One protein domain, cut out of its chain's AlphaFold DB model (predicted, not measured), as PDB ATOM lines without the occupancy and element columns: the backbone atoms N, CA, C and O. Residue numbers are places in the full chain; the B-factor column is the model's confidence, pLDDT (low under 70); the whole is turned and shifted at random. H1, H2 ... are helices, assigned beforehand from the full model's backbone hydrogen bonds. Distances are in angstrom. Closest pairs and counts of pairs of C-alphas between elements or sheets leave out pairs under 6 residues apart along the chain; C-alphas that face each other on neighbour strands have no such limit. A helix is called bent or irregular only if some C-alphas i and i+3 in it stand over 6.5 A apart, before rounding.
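AT A GLANCE: This is residues 724 to 874 of the 1006 residues of an uncharacterized protein of Panagrellus redivivus (UniProt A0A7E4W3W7). Two long helices, H1 and H5, meet as a V near the start of H1 and the end of H5. H2, H3 and H4 fold back and forth at its open end, with H4 between the arms; H6 folds back along H5 at the narrow end, H7 spans from near Ala 817 of H5 to near Ala 740 of H1, partway along the two arms, and H8 packs on H6 and H7, apart from H1 and H5. The printed part has 151 residues with eight named helices, H1 to H8 in order, and no named strand: all helix. It is compact, with a radius of gyration of the C-alphas of 16.4 A and spans of 45 by 31 by 31 A.

HOW THE PARTS SIT: Begin at H1, residues 727 to 748, and H5, residues 809 to 830, the hub, which touches three helices. Look at Asn 729 and Thr 826: their C-alphas, 4.9 A apart, are the closest where H1 touches H5, with residues 729 to 737 of H1 alone, at a steep tilt of 53 degrees, opposite ways. H4, residues 783 to 793, touches H5 at Phe 790 and Phe 811, their closest C-alphas, 5.3 A apart. H3, residues 770 to 780, forms a hairpin with H4, at a shallow tilt of 16 degrees, and another with H2, residues 753 to 763, at 21 degrees. H6, residues 834 to 844, forms a hairpin with H5; the closest C-alphas, Val 828 and Leu 837, are 7.8 A apart. H8, residues 867 to 873, touches H6, closest at Ala 841 and Phe 873, with C-alphas 6.3 A apart, and forms a hairpin with H7, residues 852 to 865. H2 and H8 are apart. In H1, H2 and H3 every O i to N i+4 pair is within hydrogen-bond range; the counts are 4 of 7 in H4, 17 of 18 in H5, 5 of 7 in H6, 8 of 10 in H7 and 1 of 3 in H8, where 2 of 4 O i to N i+3 pairs are.

IN THESE COORDINATES: Find C-alpha 727 at (136.786, 111.774, 159.093); from there H1 runs 31.3 A. H5 begins at (122.458, 131.389, 174.831) and runs 31.8 A. H2 measures 15.1 A, H3 15.0 A, H4 and H6 15.7 A each, H7 21.1 A and H8 10.3 A, ending at C-alpha 873, (143.950, 122.794, 179.485). H4 and H7 are irregular: C-alphas 784 and 787, and 862 and 865, are 7.5 A apart.

THE WHOLE: The two C-alphas farthest apart, Ser 767 and Lys 835, are 46.3 A apart. The printed part has no cut, and the link from H4 to H5, residues 794 to 808, is long. Look at the B-factor column: the mean pLDDT of the printed part is 80.0, and residues 832 to 874 are under 70.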
ATOM      1  N   LEU A 724     143.001 116.892 162.120       84.00
ATOM      2  CA  LEU A 724     141.703 117.529 162.385       84.00
ATOM      3  C   LEU A 724     140.681 117.338 161.250       84.00
ATOM      4  O   LEU A 724     139.480 117.288 161.511       84.00
ATOM      5  N   THR A 725     141.145 117.232 160.002       89.69
ATOM      6  CA  THR A 725     140.286 117.004 158.823       89.69
ATOM      7  C   THR A 725     139.953 115.534 158.558       89.69
ATOM      8  O   THR A 725     139.118 115.255 157.700       89.69
ATOM      9  N   ASP A 726     140.595 114.596 159.255       91.94
ATOM     10  CA  ASP A 726     140.400 113.160 159.049       91.94
ATOM     11  C   ASP A 726     139.015 112.707 159.569       91.94
ATOM     12  O   ASP A 726     138.749 112.798 160.777       91.94
ATOM     13  N   PRO A 727     138.120 112.204 158.692       92.69
ATOM     14  CA  PRO A 727     136.786 111.774 159.093       92.69
ATOM     15  C   PRO A 727     136.806 110.587 160.065       92.69
ATOM     16  O   PRO A 727     135.906 110.498 160.899       92.69
ATOM     17  N   GLU A 728     137.813 109.705 160.026       93.56
ATOM     18  CA  GLU A 728     137.891 108.581 160.966       93.56
ATOM     19  C   GLU A 728     138.212 109.047 162.385       93.56
ATOM     20  O   GLU A 728     137.585 108.600 163.347       93.56
ATOM     21  N   ASN A 729     139.173 109.963 162.533       91.19
ATOM     22  CA  ASN A 729     139.523 110.516 163.843       91.19
ATOM     23  C   ASN A 729     138.366 111.340 164.412       91.19
ATOM     24  O   ASN A 729     138.095 111.268 165.613       91.19
ATOM     25  N   ARG A 730     137.637 112.064 163.549       92.06
ATOM     26  CA  ARG A 730     136.438 112.815 163.944       92.06
ATOM     27  C   ARG A 730     135.292 111.883 164.345       92.06
ATOM     28  O   ARG A 730     134.565 112.193 165.285       92.06
ATOM     29  N   HIS A 731     135.157 110.719 163.706       92.50
ATOM     30  CA  HIS A 731     134.189 109.694 164.102       92.50
ATOM     31  C   HIS A 731     134.544 109.056 165.457       92.50
ATOM     32  O   HIS A 731     133.701 109.037 166.351       92.50
ATOM     33  N   LYS A 732     135.806 108.656 165.669       91.44
ATOM     34  CA  LYS A 732     136.303 108.109 166.954       91.44
ATOM     35  C   LYS A 732     136.166 109.118 168.108       91.44
ATOM     36  O   LYS A 732     135.820 108.747 169.231       91.44
ATOM     37  N   ALA A 733     136.375 110.410 167.837       91.88
ATOM     38  CA  ALA A 733     136.071 111.496 168.772       91.88
ATOM     39  C   ALA A 733     134.572 111.590 169.093       91.88
ATOM     40  O   ALA A 733     134.200 111.739 170.255       91.88
ATOM     41  N   PHE A 734     133.704 111.440 168.089       93.31
ATOM     42  CA  PHE A 734     132.257 111.495 168.281       93.31
ATOM     43  C   PHE A 734     131.749 110.327 169.133       93.31
ATOM     44  O   PHE A 734     131.011 110.547 170.092       93.31
ATOM     45  N   GLU A 735     132.198 109.099 168.862       92.38
ATOM     46  CA  GLU A 735     131.885 107.923 169.685       92.38
ATOM     47  C   GLU A 735     132.365 108.098 171.135       92.38
ATOM     48  O   GLU A 735     131.610 107.854 172.083       92.38
ATOM     49  N   GLY A 736     133.595 108.593 171.321       87.88
ATOM     50  CA  GLY A 736     134.156 108.907 172.635       87.88
ATOM     51  C   GLY A 736     133.338 109.952 173.403       87.88
ATOM     52  O   GLY A 736     133.093 109.789 174.605       87.88
ATOM     53  N   LEU A 737     132.863 110.993 172.714       90.31
ATOM     54  CA  LEU A 737     131.996 112.017 173.292       90.31
ATOM     55  C   LEU A 737     130.614 111.462 173.660       90.31
ATOM     56  O   LEU A 737     130.156 111.685 174.782       90.31
ATOM     57  N   VAL A 738     129.970 110.704 172.769       91.25
ATOM     58  CA  VAL A 738     128.662 110.070 173.021       91.25
ATOM     59  C   VAL A 738     128.738 109.140 174.234       91.25
ATOM     60  O   VAL A 738     127.899 109.228 175.136       91.25
ATOM     61  N   ALA A 739     129.786 108.315 174.327       90.31
ATOM     62  CA  ALA A 739     130.022 107.455 175.483       90.31
ATOM     63  C   ALA A 739     130.246 108.261 176.777       90.31
ATOM     64  O   ALA A 739     129.785 107.857 177.849       90.31
ATOM     65  N   ALA A 740     130.924 109.413 176.718       88.94
ATOM     66  CA  ALA A 740     131.102 110.288 177.877       88.94
ATOM     67  C   ALA A 740     129.777 110.927 178.334       88.94
ATOM     68  O   ALA A 740     129.464 110.881 179.526       88.94
ATOM     69  N   VAL A 741     128.967 111.440 177.401       89.62
ATOM     70  CA  VAL A 741     127.633 112.012 177.671       89.62
ATOM     71  C   VAL A 741     126.701 110.964 178.285       89.62
ATOM     72  O   VAL A 741     126.075 111.220 179.314       89.62
ATOM     73  N   GLN A 742     126.660 109.750 177.730       91.44
ATOM     74  CA  GLN A 742     125.860 108.647 178.274       91.44
ATOM     75  C   GLN A 742     126.274 108.288 179.714       91.44
ATOM     76  O   GLN A 742     125.421 108.018 180.564       91.44
ATOM     77  N   ASN A 743     127.576 108.308 180.010       89.88
ATOM     78  CA  ASN A 743     128.088 108.072 181.359       89.88
ATOM     79  C   ASN A 743     127.744 109.207 182.337       89.88
ATOM     80  O   ASN A 743     127.458 108.913 183.498       89.88
ATOM     81  N   ASP A 744     127.733 110.472 181.905       90.50
ATOM     82  CA  ASP A 744     127.314 111.590 182.763       90.50
ATOM     83  C   ASP A 744     125.813 111.527 183.079       90.50
ATOM     84  O   ASP A 744     125.426 111.611 184.243       90.50
ATOM     85  N   ILE A 745     124.973 111.236 182.080       91.06
ATOM     86  CA  ILE A 745     123.524 111.022 182.249       91.06
ATOM     87  C   ILE A 745     123.247 109.893 183.253       91.06
ATOM     88  O   ILE A 745     122.475 110.071 184.198       91.06
ATOM     89  N   ASN A 746     123.916 108.743 183.104       91.75
ATOM     90  CA  ASN A 746     123.786 107.625 184.045       91.75
ATOM     91  C   ASN A 746     124.250 107.990 185.471       91.75
ATOM     92  O   ASN A 746     123.701 107.459 186.434       91.75
ATOM     93  N   ARG A 747     125.238 108.886 185.625       89.81
ATOM     94  CA  ARG A 747     125.715 109.369 186.934       89.81
ATOM     95  C   ARG A 747     124.758 110.375 187.570       89.81
ATOM     96  O   ARG A 747     124.405 110.190 188.731       89.81
ATOM     97  N   ARG A 748     124.312 111.398 186.829       89.94
ATOM     98  CA  ARG A 748     123.366 112.419 187.321       89.94
ATOM     99  C   ARG A 748     122.048 111.784 187.773       89.94
ATOM    100  O   ARG A 748     121.552 112.107 188.847       89.94
ATOM    101  N   PHE A 749     121.524 110.814 187.018       92.31
ATOM    102  CA  PHE A 749     120.284 110.111 187.372       92.31
ATOM    103  C   PHE A 749     120.472 108.838 188.214       92.31
ATOM    104  O   PHE A 749     119.501 108.106 188.405       92.31
ATOM    105  N   PHE A 750     121.663 108.559 188.762       91.44
ATOM    106  CA  PHE A 750     121.906 107.342 189.555       91.44
ATOM    107  C   PHE A 750     120.957 107.211 190.762       91.44
ATOM    108  O   PHE A 750     120.440 106.131 191.029       91.44
ATOM    109  N   MET A 751     120.661 108.325 191.444       90.81
ATOM    110  CA  MET A 751     119.708 108.377 192.567       90.81
ATOM    111  C   MET A 751     118.239 108.551 192.127       90.81
ATOM    112  O   MET A 751     117.339 108.608 192.962       90.81
ATOM    113  N   HIS A 752     117.978 108.648 190.821       93.31
ATOM    114  CA  HIS A 752     116.666 108.939 190.240       93.31
ATOM    115  C   HIS A 752     116.311 107.908 189.161       93.31
ATOM    116  O   HIS A 752     116.048 108.249 188.006       93.31
ATOM    117  N   GLU A 753     116.287 106.629 189.543       92.75
ATOM    118  CA  GLU A 753     116.069 105.507 188.619       92.75
ATOM    119  C   GLU A 753     114.771 105.649 187.794       92.75
ATOM    120  O   GLU A 753     114.741 105.283 186.621       92.75
ATOM    121  N   GLU A 754     113.711 106.245 188.353       93.75
ATOM    122  CA  GLU A 754     112.477 106.541 187.610       93.75
ATOM    123  C   GLU A 754     112.664 107.601 186.514       93.75
ATOM    124  O   GLU A 754     112.140 107.425 185.412       93.75
ATOM    125  N   LYS A 755     113.435 108.672 186.775       93.38
ATOM    126  CA  LYS A 755     113.803 109.655 185.741       93.38
ATOM    127  C   LYS A 755     114.629 108.979 184.651       93.38
ATOM    128  O   LYS A 755     114.333 109.161 183.477       93.38
ATOM    129  N   LEU A 756     115.591 108.129 185.023       93.75
ATOM    130  CA  LEU A 756     116.415 107.385 184.066       93.75
ATOM    131  C   LEU A 756     115.592 106.392 183.223       93.75
ATOM    132  O   LEU A 756     115.826 106.269 182.021       93.75
ATOM    133  N   LYS A 757     114.603 105.715 183.820       94.19
ATOM    134  CA  LYS A 757     113.653 104.839 183.111       94.19
ATOM    135  C   LYS A 757     112.785 105.629 182.129       94.19
ATOM    136  O   LYS A 757     112.686 105.217 180.978       94.19
ATOM    137  N   LYS A 758     112.222 106.774 182.540       94.56
ATOM    138  CA  LYS A 758     111.460 107.676 181.652       94.56
ATOM    139  C   LYS A 758     112.331 108.220 180.517       94.56
ATOM    140  O   LYS A 758     111.948 108.104 179.361       94.56
ATOM    141  N   PHE A 759     113.523 108.721 180.834       94.38
ATOM    142  CA  PHE A 759     114.505 109.210 179.866       94.38
ATOM    143  C   PHE A 759     114.818 108.153 178.799       94.38
ATOM    144  O   PHE A 759     114.675 108.413 177.605       94.38
ATOM    145  N   ARG A 760     115.163 106.926 179.218       93.81
ATOM    146  CA  ARG A 760     115.408 105.805 178.295       93.81
ATOM    147  C   ARG A 760     114.153 105.452 177.492       93.81
ATOM    148  O   ARG A 760     114.257 105.276 176.288       93.81
ATOM    149  N   ALA A 761     112.974 105.418 178.111       95.00
ATOM    150  CA  ALA A 761     111.716 105.135 177.417       95.00
ATOM    151  C   ALA A 761     111.327 106.201 176.373       95.00
ATOM    152  O   ALA A 761     110.638 105.867 175.415       95.00
ATOM    153  N   ILE A 762     111.759 107.455 176.533       94.88
ATOM    154  CA  ILE A 762     111.565 108.533 175.549       94.88
ATOM    155  C   ILE A 762     112.587 108.401 174.411       94.88
ATOM    156  O   ILE A 762     112.209 108.337 173.244       94.88
ATOM    157  N   VAL A 763     113.876 108.271 174.741       90.62
ATOM    158  CA  VAL A 763     114.970 108.179 173.753       90.62
ATOM    159  C   VAL A 763     114.920 106.884 172.928       90.62
ATOM    160  O   VAL A 763     115.299 106.883 171.763       90.62
ATOM    161  N   SER A 764     114.421 105.776 173.486       92.19
ATOM    162  CA  SER A 764     114.304 104.488 172.783       92.19
ATOM    163  C   SER A 764     113.092 104.376 171.842       92.19
ATOM    164  O   SER A 764     112.793 103.269 171.400       92.19
ATOM    165  N   GLN A 765     112.377 105.464 171.529       90.25
ATOM    166  CA  GLN A 765     111.263 105.457 170.569       90.25
ATOM    167  C   GLN A 765     111.773 105.756 169.143       90.25
ATOM    168  O   GLN A 765     111.983 106.921 168.808       90.25
ATOM    169  N   PRO A 766     111.939 104.747 168.262       77.25
ATOM    170  CA  PRO A 766     112.648 104.913 166.986       77.25
ATOM    171  C   PRO A 766     111.852 105.663 165.904       77.25
ATOM    172  O   PRO A 766     112.352 105.846 164.800       77.25
ATOM    173  N   SER A 767     110.599 106.046 166.177       85.56
ATOM    174  CA  SER A 767     109.673 106.615 165.186       85.56
ATOM    175  C   SER A 767     109.403 108.114 165.340       85.56
ATOM    176  O   SER A 767     108.683 108.667 164.512       85.56
ATOM    177  N   LYS A 768     109.903 108.766 166.398       92.06
ATOM    178  CA  LYS A 768     109.674 110.199 166.645       92.06
ATOM    179  C   LYS A 768     110.813 111.044 166.063       92.06
ATOM    180  O   LYS A 768     111.974 110.653 166.193       92.06
ATOM    181  N   PRO A 769     110.531 112.208 165.450       92.62
ATOM    182  CA  PRO A 769     111.580 113.134 165.041       92.62
ATOM    183  C   PRO A 769     112.313 113.692 166.278       92.62
ATOM    184  O   PRO A 769     111.675 113.903 167.313       92.62
ATOM    185  N   PRO A 770     113.624 114.005 166.195       92.56
ATOM    186  CA  PRO A 770     114.397 114.460 167.355       92.56
ATOM    187  C   PRO A 770     113.808 115.689 168.063       92.56
ATOM    188  O   PRO A 770     113.871 115.781 169.285       92.56
ATOM    189  N   ALA A 771     113.162 116.593 167.320       92.25
ATOM    190  CA  ALA A 771     112.463 117.749 167.879       92.25
ATOM    191  C   ALA A 771     111.327 117.365 168.853       92.25
ATOM    192  O   ALA A 771     111.197 117.983 169.907       92.25
ATOM    193  N   GLU A 772     110.534 116.331 168.543       93.94
ATOM    194  CA  GLU A 772     109.481 115.834 169.445       93.94
ATOM    195  C   GLU A 772     110.077 115.141 170.673       93.94
ATOM    196  O   GLU A 772     109.597 115.349 171.785       93.94
ATOM    197  N   ILE A 773     111.160 114.376 170.488       94.81
ATOM    198  CA  ILE A 773     111.895 113.728 171.585       94.81
ATOM    199  C   ILE A 773     112.432 114.786 172.562       94.81
ATOM    200  O   ILE A 773     112.337 114.602 173.773       94.81
ATOM    201  N   LEU A 774     112.947 115.917 172.066       94.12
ATOM    202  CA  LEU A 774     113.450 117.013 172.904       94.12
ATOM    203  C   LEU A 774     112.338 117.737 173.687       94.12
ATOM    204  O   LEU A 774     112.565 118.082 174.846       94.12
ATOM    205  N   GLU A 775     111.143 117.938 173.117       93.56
ATOM    206  CA  GLU A 775     110.000 118.479 173.880       93.56
ATOM    207  C   GLU A 775     109.459 117.464 174.901       93.56
ATOM    208  O   GLU A 775     109.138 117.833 176.029       93.56
ATOM    209  N   GLU A 776     109.401 116.174 174.559       94.69
ATOM    210  CA  GLU A 776     108.965 115.134 175.497       94.69
ATOM    211  C   GLU A 776     109.953 115.010 176.667       94.69
ATOM    212  O   GLU A 776     109.536 115.030 177.827       94.69
ATOM    213  N   LEU A 777     111.265 115.022 176.389       94.31
ATOM    214  CA  LEU A 777     112.314 115.120 177.409       94.31
ATOM    215  C   LEU A 777     112.164 116.381 178.266       94.31
ATOM    216  O   LEU A 777     112.265 116.285 179.484       94.31
ATOM    217  N   ARG A 778     111.861 117.539 177.669       94.06
ATOM    218  CA  ARG A 778     111.608 118.792 178.399       94.06
ATOM    219  C   ARG A 778     110.399 118.713 179.333       94.06
ATOM    220  O   ARG A 778     110.411 119.351 180.374       94.06
ATOM    221  N   THR A 779     109.364 117.947 178.989       93.69
ATOM    222  CA  THR A 779     108.211 117.730 179.888       93.69
ATOM    223  C   THR A 779     108.448 116.644 180.943       93.69
ATOM    224  O   THR A 779     107.746 116.612 181.951       93.69
ATOM    225  N   ALA A 780     109.419 115.750 180.727       92.00
ATOM    226  CA  ALA A 780     109.748 114.645 181.629       92.00
ATOM    227  C   ALA A 780     110.905 114.942 182.604       92.00
ATOM    228  O   ALA A 780     111.077 114.210 183.583       92.00
ATOM    229  N   LEU A 781     111.698 115.976 182.320       92.00
ATOM    230  CA  LEU A 781     112.829 116.456 183.110       92.00
ATOM    231  C   LEU A 781     112.486 117.805 183.755       92.00
ATOM    232  O   LEU A 781     111.782 118.617 183.160       92.00
ATOM    233  N   ASP A 782     112.988 118.051 184.967       89.06
ATOM    234  CA  ASP A 782     112.738 119.314 185.672       89.06
ATOM    235  C   ASP A 782     113.619 120.445 185.107       89.06
ATOM    236  O   ASP A 782     114.618 120.190 184.433       89.06
ATOM    237  N   ASP A 783     113.329 121.707 185.444       85.50
ATOM    238  CA  ASP A 783     114.130 122.856 184.980       85.50
ATOM    239  C   ASP A 783     115.626 122.769 185.355       85.50
ATOM    240  O   ASP A 783     116.480 123.298 184.642       85.50
ATOM    241  N   VAL A 784     115.948 122.050 186.437       81.38
ATOM    242  CA  VAL A 784     117.320 121.755 186.897       81.38
ATOM    243  C   VAL A 784     118.073 120.837 185.922       81.38
ATOM    244  O   VAL A 784     119.291 120.926 185.795       81.38
ATOM    245  N   ASP A 785     117.356 119.979 185.197       87.94
ATOM    246  CA  ASP A 785     117.913 118.975 184.288       87.94
ATOM    247  C   ASP A 785     118.047 119.496 182.832       87.94
ATOM    248  O   ASP A 785     118.540 118.772 181.962       87.94
ATOM    249  N   GLN A 786     117.657 120.751 182.538       88.00
ATOM    250  CA  GLN A 786     117.677 121.328 181.176       88.00
ATOM    251  C   GLN A 786     119.061 121.303 180.500       88.00
ATOM    252  O   GLN A 786     119.138 121.206 179.276       88.00
ATOM    253  N   GLU A 787     120.157 121.349 181.265       90.69
ATOM    254  CA  GLU A 787     121.521 121.216 180.726       90.69
ATOM    255  C   GLU A 787     121.701 119.937 179.902       90.69
ATOM    256  O   GLU A 787     122.338 119.954 178.851       90.69
ATOM    257  N   ILE A 788     121.100 118.831 180.354       92.50
ATOM    258  CA  ILE A 788     121.191 117.527 179.694       92.50
ATOM    259  C   ILE A 788     120.508 117.590 178.323       92.50
ATOM    260  O   ILE A 788     121.018 117.034 177.352       92.50
ATOM    261  N   ILE A 789     119.401 118.331 178.218       94.00
ATOM    262  CA  ILE A 789     118.690 118.559 176.955       94.00
ATOM    263  C   ILE A 789     119.570 119.365 175.992       94.00
ATOM    264  O   ILE A 789     119.657 119.008 174.821       94.00
ATOM    265  N   PHE A 790     120.284 120.393 176.465       94.94
ATOM    266  CA  PHE A 790     121.213 121.153 175.618       94.94
ATOM    267  C   PHE A 790     122.426 120.335 175.160       94.94
ATOM    268  O   PHE A 790     122.838 120.467 174.006       94.94
ATOM    269  N   VAL A 791     122.981 119.476 176.023       93.81
ATOM    270  CA  VAL A 791     124.076 118.562 175.654       93.81
ATOM    271  C   VAL A 791     123.615 117.572 174.580       93.81
ATOM    272  O   VAL A 791     124.295 117.420 173.571       93.81
ATOM    273  N   LEU A 792     122.437 116.958 174.739       93.00
ATOM    274  CA  LEU A 792     121.865 116.040 173.744       93.00
ATOM    275  C   LEU A 792     121.525 116.751 172.432       93.00
ATOM    276  O   LEU A 792     121.831 116.242 171.357       93.00
ATOM    277  N   ALA A 793     120.944 117.948 172.511       94.69
ATOM    278  CA  ALA A 793     120.663 118.776 171.347       94.69
ATOM    279  C   ALA A 793     121.935 119.172 170.581       94.69
ATOM    280  O   ALA A 793     121.906 119.267 169.360       94.69
ATOM    281  N   SER A 794     123.068 119.354 171.265       93.94
ATOM    282  CA  SER A 794     124.342 119.701 170.618       93.94
ATOM    283  C   SER A 794     124.926 118.557 169.779       93.94
ATOM    284  O   SER A 794     125.821 118.800 168.979       93.94
ATOM    285  N   LEU A 795     124.416 117.327 169.929       91.19
ATOM    286  CA  LEU A 795     124.783 116.170 169.105       91.19
ATOM    287  C   LEU A 795     123.925 116.050 167.827       91.19
ATOM    288  O   LEU A 795     124.150 115.141 167.031       91.19
ATOM    289  N   LEU A 796     122.934 116.930 167.635       92.50
ATOM    290  CA  LEU A 796     122.016 116.921 166.494       92.50
ATOM    291  C   LEU A 796     122.354 118.026 165.485       92.50
ATOM    292  O   LEU A 796     122.964 119.043 165.816       92.50
ATOM    293  N   HIS A 797     121.903 117.854 164.242       91.12
ATOM    294  CA  HIS A 797     122.019 118.904 163.229       91.12
ATOM    295  C   HIS A 797     121.073 120.073 163.534       91.12
ATOM    296  O   HIS A 797     119.950 119.865 163.992       91.12
ATOM    297  N   ASP A 798     121.484 121.305 163.206       89.81
ATOM    298  CA  ASP A 798     120.727 122.519 163.556       89.81
ATOM    299  C   ASP A 798     119.293 122.539 163.000       89.81
ATOM    300  O   ASP A 798     118.408 123.154 163.599       89.81
ATOM    301  N   GLU A 799     119.039 121.840 161.891       91.94
ATOM    302  CA  GLU A 799     117.715 121.658 161.279       91.94
ATOM    303  C   GLU A 799     116.740 120.853 162.155       91.94
ATOM    304  O   GLU A 799     115.534 121.078 162.094       91.94
ATOM    305  N   GLN A 800     117.257 119.951 162.996       92.12
ATOM    306  CA  GLN A 800     116.480 119.063 163.870       92.12
ATOM    307  C   GLN A 800     116.153 119.699 165.234       92.12
ATOM    308  O   GLN A 800     115.431 119.104 166.036       92.12
ATOM    309  N   LEU A 801     116.684 120.895 165.508       93.94
ATOM    310  CA  LEU A 801     116.506 121.612 166.768       93.94
ATOM    311  C   LEU A 801     115.171 122.352 166.840       93.94
ATOM    312  O   LEU A 801     114.742 123.007 165.886       93.94
ATOM    313  N   THR A 802     114.562 122.338 168.024       93.31
ATOM    314  CA  THR A 802     113.383 123.155 168.317       93.31
ATOM    315  C   THR A 802     113.748 124.650 168.371       93.31
ATOM    316  O   THR A 802     114.875 125.010 168.739       93.31
ATOM    317  N   PRO A 803     112.811 125.568 168.047       93.62
ATOM    318  CA  PRO A 803     113.108 127.002 167.999       93.62
ATOM    319  C   PRO A 803     113.609 127.596 169.322       93.62
ATOM    320  O   PRO A 803     114.400 128.533 169.292       93.62
ATOM    321  N   TRP A 804     113.176 127.059 170.471       94.12
ATOM    322  CA  TRP A 804     113.602 127.560 171.781       94.12
ATOM    323  C   TRP A 804     115.051 127.182 172.106       94.12
ATOM    324  O   TRP A 804     115.780 128.019 172.628       94.12
ATOM    325  N   ILE A 805     115.507 125.982 171.725       95.00
ATOM    326  CA  ILE A 805     116.913 125.576 171.881       95.00
ATOM    327  C   ILE A 805     117.804 126.445 170.990       95.00
ATOM    328  O   ILE A 805     118.796 126.995 171.460       95.00
ATOM    329  N   ARG A 806     117.403 126.656 169.726       94.62
ATOM    330  CA  ARG A 806     118.137 127.505 168.771       94.62
ATOM    331  C   ARG A 806     118.183 128.990 169.174       94.62
ATOM    332  O   ARG A 806     118.927 129.752 168.571       94.62
ATOM    333  N   GLN A 807     117.407 129.428 170.167       94.56
ATOM    334  CA  GLN A 807     117.443 130.800 170.690       94.56
ATOM    335  C   GLN A 807     118.122 130.909 172.066       94.56
ATOM    336  O   GLN A 807     118.423 132.020 172.499       94.56
ATOM    337  N   ASP A 808     118.400 129.796 172.754       94.56
ATOM    338  CA  ASP A 808     118.968 129.831 174.104       94.56
ATOM    339  C   ASP A 808     120.498 130.091 174.071       94.56
ATOM    340  O   ASP A 808     121.253 129.348 173.429       94.56
ATOM    341  N   PRO A 809     121.020 131.117 174.772       92.62
ATOM    342  CA  PRO A 809     122.458 131.389 174.831       92.62
ATOM    343  C   PRO A 809     123.252 130.350 175.646       92.62
ATOM    344  O   PRO A 809     124.483 130.340 175.593       92.62
ATOM    345  N   ARG A 810     122.595 129.485 176.431       90.69
ATOM    346  CA  ARG A 810     123.221 128.330 177.102       90.69
ATOM    347  C   ARG A 810     123.532 127.232 176.090       90.69
ATOM    348  O   ARG A 810     124.654 126.737 176.076       90.69
ATOM    349  N   PHE A 811     122.592 126.934 175.187       94.38
ATOM    350  CA  PHE A 811     122.787 125.961 174.110       94.38
ATOM    351  C   PHE A 811     124.013 126.299 173.254       94.38
ATOM    352  O   PHE A 811     124.896 125.464 173.101       94.38
ATOM    353  N   HIS A 812     124.134 127.542 172.779       91.81
ATOM    354  CA  HIS A 812     125.275 127.966 171.957       91.81
ATOM    355  C   HIS A 812     126.629 127.834 172.676       91.81
ATOM    356  O   HIS A 812     127.624 127.460 172.056       91.81
ATOM    357  N   ARG A 813     126.673 128.113 173.988       89.94
ATOM    358  CA  ARG A 813     127.880 127.933 174.809       89.94
ATOM    359  C   ARG A 813     128.243 126.456 174.965       89.94
ATOM    360  O   ARG A 813     129.409 126.110 174.801       89.94
ATOM    361  N   ILE A 814     127.255 125.597 175.222       90.62
ATOM    362  CA  ILE A 814     127.436 124.142 175.337       90.62
ATOM    363  C   ILE A 814     127.862 123.535 173.993       90.62
ATOM    364  O   ILE A 814     128.823 122.772 173.962       90.62
ATOM    365  N   LYS A 815     127.237 123.935 172.879       93.94
ATOM    366  CA  LYS A 815     127.613 123.494 171.530       93.94
ATOM    367  C   LYS A 815     129.061 123.874 171.202       93.94
ATOM    368  O   LYS A 815     129.857 122.981 170.940       93.94
ATOM    369  N   LYS A 816     129.448 125.152 171.365       90.06
ATOM    370  CA  LYS A 816     130.843 125.596 171.154       90.06
ATOM    371  C   LYS A 816     131.835 124.835 172.048       90.06
ATOM    372  O   LYS A 816     132.916 124.477 171.594       90.06
ATOM    373  N   ALA A 817     131.476 124.564 173.304       88.88
ATOM    374  CA  ALA A 817     132.304 123.771 174.213       88.88
ATOM    375  C   ALA A 817     132.499 122.323 173.726       88.88
ATOM    376  O   ALA A 817     133.612 121.801 173.783       88.88
ATOM    377  N   LEU A 818     131.435 121.683 173.233       89.69
ATOM    378  CA  LEU A 818     131.475 120.318 172.705       89.69
ATOM    379  C   LEU A 818     132.229 120.243 171.371       89.69
ATOM    380  O   LEU A 818     133.033 119.330 171.207       89.69
ATOM    381  N   ASP A 819     132.071 121.227 170.482       89.12
ATOM    382  CA  ASP A 819     132.854 121.350 169.244       89.12
ATOM    383  C   ASP A 819     134.364 121.447 169.547       89.12
ATOM    384  O   ASP A 819     135.172 120.725 168.964       89.12
ATOM    385  N   MET A 820     134.759 122.246 170.547       86.56
ATOM    386  CA  MET A 820     136.160 122.313 170.990       86.56
ATOM    387  C   MET A 820     136.667 120.990 171.586       86.56
ATOM    388  O   MET A 820     137.812 120.607 171.349       86.56
ATOM    389  N   ILE A 821     135.840 120.280 172.362       87.50
ATOM    390  CA  ILE A 821     136.187 118.951 172.898       87.50
ATOM    391  C   ILE A 821     136.369 117.945 171.756       87.50
ATOM    392  O   ILE A 821     137.318 117.160 171.785       87.50
ATOM    393  N   MET A 822     135.494 117.997 170.751       91.06
ATOM    394  CA  MET A 822     135.556 117.179 169.543       91.06
ATOM    395  C   MET A 822     136.850 117.408 168.769       91.06
ATOM    396  O   MET A 822     137.534 116.437 168.447       91.06
ATOM    397  N   ASP A 823     137.230 118.659 168.512       88.06
ATOM    398  CA  ASP A 823     138.467 118.974 167.793       88.06
ATOM    399  C   ASP A 823     139.710 118.543 168.601       88.06
ATOM    400  O   ASP A 823     140.637 117.945 168.052       88.06
ATOM    401  N   VAL A 824     139.707 118.735 169.928       86.62
ATOM    402  CA  VAL A 824     140.778 118.252 170.821       86.62
ATOM    403  C   VAL A 824     140.896 116.724 170.805       86.62
ATOM    404  O   VAL A 824     142.011 116.209 170.727       86.62
ATOM    405  N   GLN A 825     139.787 115.981 170.856       87.06
ATOM    406  CA  GLN A 825     139.823 114.514 170.785       87.06
ATOM    407  C   GLN A 825     140.233 114.017 169.395       87.06
ATOM    408  O   GLN A 825     141.094 113.144 169.300       87.06
ATOM    409  N   THR A 826     139.696 114.614 168.327       89.69
ATOM    410  CA  THR A 826     140.071 114.325 166.930       89.69
ATOM    411  C   THR A 826     141.583 114.472 166.747       89.69
ATOM    412  O   THR A 826     142.249 113.590 166.208       89.69
ATOM    413  N   TYR A 827     142.152 115.548 167.297       85.00
ATOM    414  CA  TYR A 827     143.586 115.791 167.281       85.00
ATOM    415  C   TYR A 827     144.409 114.751 168.068       85.00
ATOM    416  O   TYR A 827     145.480 114.340 167.613       85.00
ATOM    417  N   VAL A 828     143.926 114.320 169.238       85.31
ATOM    418  CA  VAL A 828     144.583 113.286 170.061       85.31
ATOM    419  C   VAL A 828     144.569 111.921 169.367       85.31
ATOM    420  O   VAL A 828     145.565 111.206 169.445       85.31
ATOM    421  N   TYR A 829     143.500 111.570 168.645       84.88
ATOM    422  CA  TYR A 829     143.470 110.345 167.838       84.88
ATOM    423  C   TYR A 829     144.420 110.423 166.635       84.88
ATOM    424  O   TYR A 829     145.174 109.480 166.392       84.88
ATOM    425  N   GLY A 830     144.449 111.556 165.928       83.19
ATOM    426  CA  GLY A 830     145.305 111.729 164.751       83.19
ATOM    427  C   GLY A 830     146.790 111.984 165.047       83.19
ATOM    428  O   GLY A 830     147.607 111.894 164.132       83.19
ATOM    429  N   THR A 831     147.186 112.299 166.289       77.31
ATOM    430  CA  THR A 831     148.593 112.587 166.628       77.31
ATOM    431  C   THR A 831     149.052 111.977 167.959       77.31
ATOM    432  O   THR A 831     148.527 112.252 169.034       77.31
ATOM    433  N   ARG A 832     150.151 111.210 167.924       60.78
ATOM    434  CA  ARG A 832     150.721 110.508 169.098       60.78
ATOM    435  C   ARG A 832     151.457 111.427 170.110       60.78
ATOM    436  O   ARG A 832     152.373 110.971 170.792       60.78
ATOM    437  N   GLY A 833     151.147 112.729 170.201       64.88
ATOM    438  CA  GLY A 833     152.055 113.730 170.799       64.88
ATOM    439  C   GLY A 833     151.453 114.816 171.707       64.88
ATOM    440  O   GLY A 833     151.159 115.920 171.251       64.88
ATOM    441  N   LEU A 834     151.479 114.607 173.035       57.31
ATOM    442  CA  LEU A 834     151.070 115.614 174.044       57.31
ATOM    443  C   LEU A 834     151.795 116.975 173.945       57.31
ATOM    444  O   LEU A 834     151.289 117.982 174.443       57.31
ATOM    445  N   LYS A 835     152.997 117.033 173.353       61.16
ATOM    446  CA  LYS A 835     153.766 118.286 173.227       61.16
ATOM    447  C   LYS A 835     153.078 119.298 172.306       61.16
ATOM    448  O   LYS A 835     153.144 120.493 172.577       61.16
ATOM    449  N   THR A 836     152.408 118.832 171.256       57.12
ATOM    450  CA  THR A 836     151.786 119.696 170.241       57.12
ATOM    451  C   THR A 836     150.375 120.129 170.656       57.12
ATOM    452  O   THR A 836     149.973 121.255 170.371       57.12
ATOM    453  N   LEU A 837     149.690 119.322 171.478       59.97
ATOM    454  CA  LEU A 837     148.434 119.684 172.152       59.97
ATOM    455  C   LEU A 837     148.538 121.018 172.924       59.97
ATOM    456  O   LEU A 837     147.596 121.805 172.948       59.97
ATOM    457  N   LYS A 838     149.713 121.319 173.501       60.22
ATOM    458  CA  LYS A 838     149.989 122.600 174.175       60.22
ATOM    459  C   LYS A 838     149.958 123.812 173.236       60.22
ATOM    460  O   LYS A 838     149.570 124.891 173.675       60.22
ATOM    461  N   HIS A 839     150.358 123.663 171.971       56.06
ATOM    462  CA  HIS A 839     150.275 124.754 170.990       56.06
ATOM    463  C   HIS A 839     148.823 125.051 170.613       56.06
ATOM    464  O   HIS A 839     148.438 126.215 170.557       56.06
ATOM    465  N   ILE A 840     148.010 124.006 170.447       54.66
ATOM    466  CA  ILE A 840     146.572 124.122 170.182       54.66
ATOM    467  C   ILE A 840     145.860 124.778 171.376       54.66
ATOM    468  O   ILE A 840     145.154 125.768 171.203       54.66
ATOM    469  N   ALA A 841     146.140 124.331 172.606       59.25
ATOM    470  CA  ALA A 841     145.626 124.963 173.825       59.25
ATOM    471  C   ALA A 841     146.039 126.446 173.955       59.25
ATOM    472  O   ALA A 841     145.251 127.264 174.427       59.25
ATOM    473  N   LYS A 842     147.249 126.818 173.504       57.78
ATOM    474  CA  LYS A 842     147.693 128.221 173.449       57.78
ATOM    475  C   LYS A 842     146.947 129.027 172.379       57.78
ATOM    476  O   LYS A 842     146.644 130.187 172.628       57.78
ATOM    477  N   SER A 843     146.624 128.426 171.232       46.50
ATOM    478  CA  SER A 843     145.810 129.066 170.189       46.50
ATOM    479  C   SER A 843     144.391 129.347 170.689       46.50
ATOM    480  O   SER A 843     143.914 130.472 170.573       46.50
ATOM    481  N   PHE A 844     143.753 128.370 171.342       52.53
ATOM    482  CA  PHE A 844     142.400 128.525 171.882       52.53
ATOM    483  C   PHE A 844     142.291 129.542 173.030       52.53
ATOM    484  O   PHE A 844     141.239 130.150 173.184       52.53
ATOM    485  N   ARG A 845     143.360 129.796 173.806       56.66
ATOM    486  CA  ARG A 845     143.364 130.877 174.818       56.66
ATOM    487  C   ARG A 845     143.226 132.282 174.219       56.66
ATOM    488  O   ARG A 845     142.841 133.194 174.943       56.66
ATOM    489  N   ASN A 846     143.547 132.464 172.937       50.41
ATOM    490  CA  ASN A 846     143.474 133.766 172.277       50.41
ATOM    491  C   ASN A 846     142.064 134.086 171.745       50.41
ATOM    492  O   ASN A 846     141.777 135.243 171.448       50.41
ATOM    493  N   GLU A 847     141.173 133.094 171.653       44.62
ATOM    494  CA  GLU A 847     139.762 133.304 171.327       44.62
ATOM    495  C   GLU A 847     138.944 133.450 172.614       44.62
ATOM    496  O   GLU A 847     138.809 132.505 173.392       44.62
ATOM    497  N   GLN A 848     138.384 134.638 172.857       43.91
ATOM    498  CA  GLN A 848     137.706 134.932 174.122       43.91
ATOM    499  C   GLN A 848     136.484 134.023 174.356       43.91
ATOM    500  O   GLN A 848     135.472 134.083 173.653       43.91
ATOM    501  N   LEU A 849     136.579 133.186 175.391       47.56
ATOM    502  CA  LEU A 849     135.498 132.354 175.915       47.56
ATOM    503  C   LEU A 849     135.066 132.911 177.271       47.56
ATOM    504  O   LEU A 849     135.667 132.622 178.301       47.56
ATOM    505  N   ASN A 850     133.992 133.700 177.263       42.59
ATOM    506  CA  ASN A 850     133.552 134.519 178.400       42.59
ATOM    507  C   ASN A 850     132.950 133.742 179.594       42.59
ATOM    508  O   ASN A 850     132.313 134.352 180.447       42.59
ATOM    509  N   ASN A 851     133.128 132.418 179.676       53.25
ATOM    510  CA  ASN A 851     132.858 131.653 180.897       53.25
ATOM    511  C   ASN A 851     133.806 130.449 181.012       53.25
ATOM    512  O   ASN A 851     133.456 129.317 180.673       53.25
ATOM    513  N   VAL A 852     135.043 130.710 181.437       51.25
ATOM    514  CA  VAL A 852     136.104 129.693 181.476       51.25
ATOM    515  C   VAL A 852     135.783 128.592 182.495       51.25
ATOM    516  O   VAL A 852     136.020 127.424 182.208       51.25
ATOM    517  N   ASP A 853     135.209 128.927 183.652       52.59
ATOM    518  CA  ASP A 853     135.108 128.031 184.823       52.59
ATOM    519  C   ASP A 853     134.101 126.889 184.657       52.59
ATOM    520  O   ASP A 853     134.345 125.754 185.076       52.59
ATOM    521  N   GLU A 854     133.007 127.159 183.952       49.62
ATOM    522  CA  GLU A 854     131.995 126.171 183.569       49.62
ATOM    523  C   GLU A 854     132.592 125.147 182.581       49.62
ATOM    524  O   GLU A 854     132.460 123.932 182.757       49.62
ATOM    525  N   LEU A 855     133.392 125.630 181.619       47.31
ATOM    526  CA  LEU A 855     134.190 124.791 180.724       47.31
ATOM    527  C   LEU A 855     135.276 124.015 181.498       47.31
ATOM    528  O   LEU A 855     135.461 122.825 181.235       47.31
ATOM    529  N   LYS A 856     135.947 124.629 182.493       52.03
ATOM    530  CA  LYS A 856     136.926 123.941 183.360       52.03
ATOM    531  C   LYS A 856     136.292 122.731 184.052       52.03
ATOM    532  O   LYS A 856     136.905 121.665 184.086       52.03
ATOM    533  N   ALA A 857     135.073 122.868 184.578       55.66
ATOM    534  CA  ALA A 857     134.364 121.792 185.270       55.66
ATOM    535  C   ALA A 857     133.958 120.638 184.331       55.66
ATOM    536  O   ALA A 857     134.133 119.464 184.678       55.66
ATOM    537  N   ILE A 858     133.463 120.953 183.129       45.91
ATOM    538  CA  ILE A 858     133.074 119.958 182.116       45.91
ATOM    539  C   ILE A 858     134.311 119.197 181.610       45.91
ATOM    540  O   ILE A 858     134.339 117.963 181.646       45.91
ATOM    541  N   LEU A 859     135.376 119.913 181.240       48.62
ATOM    542  CA  LEU A 859     136.648 119.329 180.799       48.62
ATOM    543  C   LEU A 859     137.297 118.453 181.891       48.62
ATOM    544  O   LEU A 859     137.727 117.339 181.585       48.62
ATOM    545  N   LYS A 860     137.309 118.885 183.167       55.62
ATOM    546  CA  LYS A 860     137.799 118.067 184.303       55.62
ATOM    547  C   LYS A 860     137.029 116.752 184.457       55.62
ATOM    548  O   LYS A 860     137.625 115.744 184.835       55.62
ATOM    549  N   ASN A 861     135.727 116.729 184.164       48.12
ATOM    550  CA  ASN A 861     134.915 115.512 184.259       48.12
ATOM    551  C   ASN A 861     135.069 114.578 183.048       48.12
ATOM    552  O   ASN A 861     135.122 113.363 183.250       48.12
ATOM    553  N   LEU A 862     135.195 115.113 181.827       40.78
ATOM    554  CA  LEU A 862     135.438 114.323 180.612       40.78
ATOM    555  C   LEU A 862     136.848 113.713 180.580       40.78
ATOM    556  O   LEU A 862     136.995 112.511 180.362       40.78
ATOM    557  N   PHE A 863     137.886 114.499 180.876       54.06
ATOM    558  CA  PHE A 863     139.281 114.039 180.833       54.06
ATOM    559  C   PHE A 863     139.749 113.325 182.114       54.06
ATOM    560  O   PHE A 863     140.941 113.075 182.285       54.06
ATOM    561  N   ARG A 864     138.826 112.888 182.987       51.34
ATOM    562  CA  ARG A 864     139.128 112.077 184.190       51.34
ATOM    563  C   ARG A 864     139.916 110.791 183.906       51.34
ATOM    564  O   ARG A 864     140.550 110.270 184.818       51.34
ATOM    565  N   ARG A 865     139.846 110.263 182.676       38.44
ATOM    566  CA  ARG A 865     140.599 109.075 182.233       38.44
ATOM    567  C   ARG A 865     142.025 109.379 181.759       38.44
ATOM    568  O   ARG A 865     142.839 108.464 181.773       38.44
ATOM    569  N   ASP A 866     142.348 110.625 181.403       49.81
ATOM    570  CA  ASP A 866     143.712 111.030 181.039       49.81
ATOM    571  C   ASP A 866     144.110 112.355 181.727       49.81
ATOM    572  O   ASP A 866     143.953 113.451 181.168       49.81
ATOM    573  N   PRO A 867     144.654 112.285 182.959       53.56
ATOM    574  CA  PRO A 867     144.984 113.475 183.741       53.56
ATOM    575  C   PRO A 867     146.083 114.337 183.102       53.56
ATOM    576  O   PRO A 867     146.207 115.516 183.433       53.56
ATOM    577  N   LYS A 868     146.875 113.799 182.161       50.28
ATOM    578  CA  LYS A 868     147.911 114.577 181.466       50.28
ATOM    579  C   LYS A 868     147.301 115.553 180.459       50.28
ATOM    580  O   LYS A 868     147.832 116.649 180.297       50.28
ATOM    581  N   VAL A 869     146.197 115.168 179.814       51.09
ATOM    582  CA  VAL A 869     145.419 116.039 178.918       51.09
ATOM    583  C   VAL A 869     144.693 117.106 179.732       51.09
ATOM    584  O   VAL A 869     144.810 118.291 179.425       51.09
ATOM    585  N   CYS A 870     144.034 116.709 180.826       50.47
ATOM    586  CA  CYS A 870     143.337 117.636 181.720       50.47
ATOM    587  C   CYS A 870     144.256 118.779 182.200       50.47
ATOM    588  O   CYS A 870     143.899 119.950 182.078       50.47
ATOM    589  N   ASN A 871     145.475 118.460 182.647       52.28
ATOM    590  CA  ASN A 871     146.436 119.446 183.158       52.28
ATOM    591  C   ASN A 871     147.036 120.374 182.078       52.28
ATOM    592  O   ASN A 871     147.659 121.375 182.422       52.28
ATOM    593  N   ILE A 872     146.887 120.064 180.782       54.47
ATOM    594  CA  ILE A 872     147.314 120.959 179.689       54.47
ATOM    595  C   ILE A 872     146.305 122.093 179.489       54.47
ATOM    596  O   ILE A 872     146.706 123.236 179.270       54.47
ATOM    597  N   PHE A 873     145.010 121.791 179.593       49.75
ATOM    598  CA  PHE A 873     143.950 122.794 179.485       49.75
ATOM    599  C   PHE A 873     143.710 123.525 180.812       49.75
ATOM    600  O   PHE A 873     143.391 124.711 180.800       49.75
ATOM    601  N   LEU A 874     143.900 122.834 181.942       54.84
ATOM    602  CA  LEU A 874     143.482 123.266 183.277       54.84
ATOM    603  C   LEU A 874     144.619 123.121 184.310       54.84
ATOM    604  O   LEU A 874     144.545 122.235 185.166       54.84
TER     605      LEU A 874